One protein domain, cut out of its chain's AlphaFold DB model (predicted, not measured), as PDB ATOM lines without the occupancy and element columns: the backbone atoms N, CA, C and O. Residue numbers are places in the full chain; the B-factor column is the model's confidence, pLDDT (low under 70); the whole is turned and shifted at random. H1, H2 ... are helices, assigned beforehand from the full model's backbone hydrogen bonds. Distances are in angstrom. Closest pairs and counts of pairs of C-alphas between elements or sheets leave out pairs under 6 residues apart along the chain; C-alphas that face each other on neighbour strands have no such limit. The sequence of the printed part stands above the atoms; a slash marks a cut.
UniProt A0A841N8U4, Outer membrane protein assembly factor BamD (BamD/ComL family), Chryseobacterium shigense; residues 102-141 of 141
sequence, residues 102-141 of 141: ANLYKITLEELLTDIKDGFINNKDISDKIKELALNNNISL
ATOM      1  N   ALA A 102      46.048 -24.448  27.565       95.50
ATOM      2  CA  ALA A 102      46.221 -25.870  27.318       95.50
ATOM      3  C   ALA A 102      45.199 -26.333  26.272       95.50
ATOM      4  O   ALA A 102      44.030 -26.546  26.596       95.50
ATOM      5  N   ASN A 103      45.625 -26.501  25.020       94.75
ATOM      6  CA  ASN A 103      44.819 -27.179  24.002       94.75
ATOM      7  C   ASN A 103      45.328 -28.611  23.814       94.75
ATOM      8  O   ASN A 103      44.604 -29.568  24.072       94.75
ATOM      9  N   LEU A 104      46.592 -28.761  23.418       95.56
ATOM     10  CA  LEU A 104      47.274 -30.053  23.293       95.56
ATOM     11  C   LEU A 104      47.677 -30.626  24.652       95.56
ATOM     12  O   LEU A 104      47.694 -31.843  24.816       95.56
ATOM     13  N   TYR A 105      47.969 -29.770  25.632       96.75
ATOM     14  CA  TYR A 105      48.350 -30.199  26.979       96.75
ATOM     15  C   TYR A 105      47.187 -30.658  27.857       96.75
ATOM     16  O   TYR A 105      47.429 -31.075  28.985       96.75
ATOM     17  N   LYS A 106      45.936 -30.600  27.381       95.44
ATOM     18  CA  LYS A 106      44.772 -30.946  28.204       95.44
ATOM     19  C   LYS A 106      44.891 -32.343  28.829       95.44
ATOM     20  O   LYS A 106      44.786 -32.465  30.042       95.44
ATOM     21  N   ILE A 107      45.160 -33.360  28.008       94.81
ATOM     22  CA  ILE A 107      45.288 -34.751  28.471       94.81
ATOM     23  C   ILE A 107      46.485 -34.889  29.418       94.81
ATOM     24  O   ILE A 107      46.364 -35.473  30.485       94.81
ATOM     25  N   THR A 108      47.619 -34.273  29.081       96.19
ATOM     26  CA  THR A 108      48.809 -34.293  29.942       96.19
ATOM     27  C   THR A 108      48.540 -33.665  31.312       96.19
ATOM     28  O   THR A 108      49.010 -34.174  32.319       96.19
ATOM     29  N   LEU A 109      47.764 -32.579  31.387       96.31
ATOM     30  CA  LEU A 109      47.359 -32.006  32.670       96.31
ATOM     31  C   LEU A 109      46.443 -32.946  33.467       96.31
ATOM     32  O   LEU A 109      46.591 -33.027  34.683       96.31
ATOM     33  N   GLU A 110      45.518 -33.655  32.814       96.31
ATOM     34  CA  GLU A 110      44.664 -34.667  33.460       96.31
ATOM     35  C   GLU A 110      45.504 -35.831  34.031       96.31
ATOM     36  O   GLU A 110      45.283 -36.267  35.165       96.31
ATOM     37  N   GLU A 111      46.518 -36.284  33.292       95.69
ATOM     38  CA  GLU A 111      47.476 -37.303  33.742       95.69
ATOM     39  C   GLU A 111      48.291 -36.809  34.945       95.69
ATOM     40  O   GLU A 111      48.311 -37.469  35.981       95.69
ATOM     41  N   LEU A 112      48.860 -35.602  34.876       96.69
ATOM     42  CA  LEU A 112      49.638 -35.027  35.980       96.69
ATOM     43  C   LEU A 112      48.801 -34.828  37.251       96.69
ATOM     44  O   LEU A 112      49.291 -35.025  38.362       96.69
ATOM     45  N   LEU A 113      47.529 -34.447  37.122       96.81
ATOM     46  CA  LEU A 113      46.617 -34.367  38.264       96.81
ATOM     47  C   LEU A 113      46.349 -35.748  38.885       96.81
ATOM     48  O   LEU A 113      46.233 -35.851  40.111       96.81
ATOM     49  N   THR A 114      46.273 -36.798  38.064       97.00
ATOM     50  CA  THR A 114      46.161 -38.185  38.535       97.00
ATOM     51  C   THR A 114      47.441 -38.602  39.257       97.00
ATOM     52  O   THR A 114      47.369 -39.095  40.380       97.00
ATOM     53  N   ASP A 115      48.609 -38.280  38.701       95.88
ATOM     54  CA  ASP A 115      49.907 -38.563  39.318       95.88
ATOM     55  C   ASP A 115      50.086 -37.855  40.671       95.88
ATOM     56  O   ASP A 115      50.656 -38.417  41.610       95.88
ATOM     57  N   ILE A 116      49.564 -36.633  40.816       96.00
ATOM     58  CA  ILE A 116      49.523 -35.929  42.107       96.00
ATOM     59  C   ILE A 116      48.604 -36.656  43.094       96.00
ATOM     60  O   ILE A 116      48.958 -36.814  44.264       96.00
ATOM     61  N   LYS A 117      47.415 -37.081  42.650       95.75
ATOM     62  CA  LYS A 117      46.437 -37.787  43.490       95.75
ATOM     63  C   LYS A 117      46.983 -39.125  43.992       95.75
ATOM     64  O   LYS A 117      46.781 -39.455  45.159       95.75
ATOM     65  N   ASP A 118      47.691 -39.848  43.133       96.56
ATOM     66  CA  ASP A 118      48.276 -41.154  43.441       96.56
ATOM     67  C   ASP A 118      49.603 -41.039  44.216       96.56
ATOM     68  O   ASP A 118      50.146 -42.035  44.694       96.56
ATOM     69  N   GLY A 119      50.108 -39.815  44.408       94.38
ATOM     70  CA  GLY A 119      51.300 -39.526  45.203       94.38
ATOM     71  C   GLY A 119      52.622 -39.694  44.452       94.38
ATOM     72  O   GLY A 119      53.679 -39.631  45.084       94.38
ATOM     73  N   PHE A 120      52.588 -39.867  43.127       93.69
ATOM     74  CA  PHE A 120      53.781 -39.889  42.275       93.69
ATOM     75  C   PHE A 120      54.434 -38.505  42.167       93.69
ATOM     76  O   PHE A 120      55.659 -38.412  42.103       93.69
ATOM     77  N   ILE A 121      53.638 -37.429  42.227       92.44
ATOM     78  CA  ILE A 121      54.124 -36.045  42.334       92.44
ATOM     79  C   ILE A 121      53.760 -35.500  43.719       92.44
ATOM     80  O   ILE A 121      52.614 -35.142  43.997       92.44
ATOM     81  N   ASN A 122      54.755 -35.432  44.604       91.75
ATOM     82  CA  ASN A 122      54.579 -35.042  46.008       91.75
ATOM     83  C   ASN A 122      55.261 -33.714  46.382       91.75
ATOM     84  O   ASN A 122      55.106 -33.245  47.512       91.75
ATOM     85  N   ASN A 123      55.980 -33.081  45.449       94.88
ATOM     86  CA  ASN A 123      56.497 -31.732  45.643       94.88
ATOM     87  C   ASN A 123      55.320 -30.750  45.693       94.88
ATOM     88  O   ASN A 123      54.632 -30.545  44.697       94.88
ATOM     89  N   LYS A 124      55.104 -30.143  46.863       94.94
ATOM     90  CA  LYS A 124      53.947 -29.283  47.125       94.94
ATOM     91  C   LYS A 124      53.836 -28.117  46.139       94.94
ATOM     92  O   LYS A 124      52.751 -27.896  45.615       94.94
ATOM     93  N   ASP A 125      54.934 -27.417  45.866       95.81
ATOM     94  CA  ASP A 125      54.915 -26.220  45.018       95.81
ATOM     95  C   ASP A 125      54.570 -26.579  43.566       95.81
ATOM     96  O   ASP A 125      53.745 -25.919  42.932       95.81
ATOM     97  N   ILE A 126      55.138 -27.681  43.061       95.50
ATOM     98  CA  ILE A 126      54.817 -28.223  41.734       95.50
ATOM     99  C   ILE A 126      53.349 -28.655  41.678       95.50
ATOM    100  O   ILE A 126      52.623 -28.275  40.758       95.50
ATOM    101  N   SER A 127      52.893 -29.421  42.671       96.19
ATOM    102  CA  SER A 127      51.523 -29.931  42.722       96.19
ATOM    103  C   SER A 127      50.491 -28.808  42.790       96.19
ATOM    104  O   SER A 127      49.476 -28.863  42.093       96.19
ATOM    105  N   ASP A 128      50.738 -27.779  43.600       96.75
ATOM    106  CA  ASP A 128      49.863 -26.612  43.709       96.75
ATOM    107  C   ASP A 128      49.840 -25.832  42.387       96.75
ATOM    108  O   ASP A 128      48.763 -25.444  41.922       96.75
ATOM    109  N   LYS A 129      50.993 -25.694  41.714       97.75
ATOM    110  CA  LYS A 129      51.055 -25.005  40.423       97.75
ATOM    111  C   LYS A 129      50.317 -25.755  39.315       97.75
ATOM    112  O   LYS A 129      49.579 -25.134  38.554       97.75
ATOM    113  N   ILE A 130      50.454 -27.076  39.231       97.44
ATOM    114  CA  ILE A 130      49.731 -27.895  38.242       97.44
ATOM    115  C   ILE A 130      48.216 -27.806  38.464       97.44
ATOM    116  O   ILE A 130      47.468 -27.635  37.501       97.44
ATOM    117  N   LYS A 131      47.752 -27.848  39.721       96.75
ATOM    118  CA  LYS A 131      46.325 -27.673  40.055       96.75
ATOM    119  C   LYS A 131      45.796 -26.302  39.645       96.75
ATOM    120  O   LYS A 131      44.708 -26.219  39.076       96.75
ATOM    121  N   GLU A 132      46.557 -25.239  39.900       97.50
ATOM    122  CA  GLU A 132      46.216 -23.880  39.461       97.50
ATOM    123  C   GLU A 132      46.085 -23.810  37.930       97.50
ATOM    124  O   GLU A 132      45.093 -23.302  37.405       97.50
ATOM    125  N   LEU A 133      47.060 -24.367  37.204       97.44
ATOM    126  CA  LEU A 133      47.061 -24.390  35.740       97.44
ATOM    127  C   LEU A 133      45.882 -25.183  35.173       97.44
ATOM    128  O   LEU A 133      45.266 -24.742  34.201       97.44
ATOM    129  N   ALA A 134      45.539 -26.321  35.773       96.56
ATOM    130  CA  ALA A 134      44.380 -27.104  35.366       96.56
ATOM    131  C   ALA A 134      43.072 -26.330  35.569       96.56
ATOM    132  O   ALA A 134      42.278 -26.219  34.632       96.56
ATOM    133  N   LEU A 135      42.896 -25.696  36.734       96.06
ATOM    134  CA  LEU A 135      41.731 -24.856  37.019       96.06
ATOM    135  C   LEU A 135      41.590 -23.720  35.994       96.06
ATOM    136  O   LEU A 135      40.514 -23.532  35.426       96.06
ATOM    137  N   ASN A 136      42.687 -23.018  35.687       95.56
ATOM    138  CA  ASN A 136      42.713 -21.936  34.692       95.56
ATOM    139  C   ASN A 136      42.360 -22.408  33.272       95.56
ATOM    140  O   ASN A 136      41.916 -21.613  32.442       95.56
ATOM    141  N   ASN A 137      42.536 -23.700  32.989       94.81
ATOM    142  CA  ASN A 137      42.207 -24.320  31.708       94.81
ATOM    143  C   ASN A 137      40.872 -25.081  31.722       94.81
ATOM    144  O   ASN A 137      40.545 -25.748  30.741       94.81
ATOM    145  N   ASN A 138      40.061 -24.927  32.776       93.81
ATOM    146  CA  ASN A 138      38.791 -25.637  32.971       93.81
ATOM    147  C   ASN A 138      38.955 -27.167  32.937       93.81
ATOM    148  O   ASN A 138      38.125 -27.884  32.376       93.81
ATOM    149  N   ILE A 139      40.053 -27.652  33.512       91.06
ATOM    150  CA  ILE A 139      40.363 -29.067  33.689       91.06
ATOM    151  C   ILE A 139      40.229 -29.368  35.180       91.06
ATOM    152  O   ILE A 139      40.843 -28.709  36.019       91.06
ATOM    153  N   SER A 140      39.410 -30.358  35.510       78.12
ATOM    154  CA  SER A 140      39.183 -30.820  36.879       78.12
ATOM    155  C   SER A 140      39.283 -32.336  36.917       78.12
ATOM    156  O   SER A 140      38.805 -32.986  35.986       78.12
ATOM    157  N   LEU A 141      39.860 -32.872  37.994       66.31
ATOM    158  CA  LEU A 141      39.873 -34.305  38.283       66.31
ATOM    159  C   LEU A 141      38.727 -34.707  39.216       66.31
ATOM    160  O   LEU A 141      38.410 -33.897  40.118       66.31
TER     161      LEU A 141
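Overview. This is residues 102 to 141 of the 141 residues of the protein "Outer membrane protein assembly factor BamD (BamD/ComL family)" of Chryseobacterium shigense (UniProt A0A841N8U4). The domain is a small helical hairpin: helix H1 runs one way, a short link turns the backbone at one end, and helix H2 folds back over H1 the opposite way, the two crossing at a tilt of 38 degrees. The residues before H1 lie at the end away from the link, and the residues after H2 fold back from its end towards H1. The printed part has 40 residues with two named helices, H1 then H2, and no named strand; 25 of the residues are in the helices, and the class is all helix. The whole is compact, with a radius of gyration of the C-alphas of 9.3 A, and elongated, spanning 25 by 15 by 14 A.

Arrangement. H1, residues 106 to 117, and H2, residues 124 to 136, touch, with 8 pairs of C-alphas within 8 A. Their closest C-alphas are those of Leu 109 and Ala 134, 6.3 A apart. Their centres are 10.2 A apart. They run opposite ways at a steep tilt of 38 degrees and form a helical hairpin. In H1 and H2 every O i to N i+4 pair is within hydrogen-bond range.

Along the chain. H1 begins at C-alpha 106, at (44.772, -30.946, 28.204), and ends at C-alpha 117, at (46.437, -37.787, 43.490), 16.8 A from first to last C-alpha. H2 measures 18.3 A from C-alpha 124 to C-alpha 136, which is at (42.713, -21.936, 34.692).

Size, cuts and confidence. The two C-alphas farthest apart are those of Asn 103 and Gly 119, at 25.4 A. The printed part has no cut, and the link of 6 residues from H1 to H2 is short. The printed part ends at residue 141, the chain's last residue. The mean pLDDT of the printed part is 94.4, and one residue, Leu 141, is under 70.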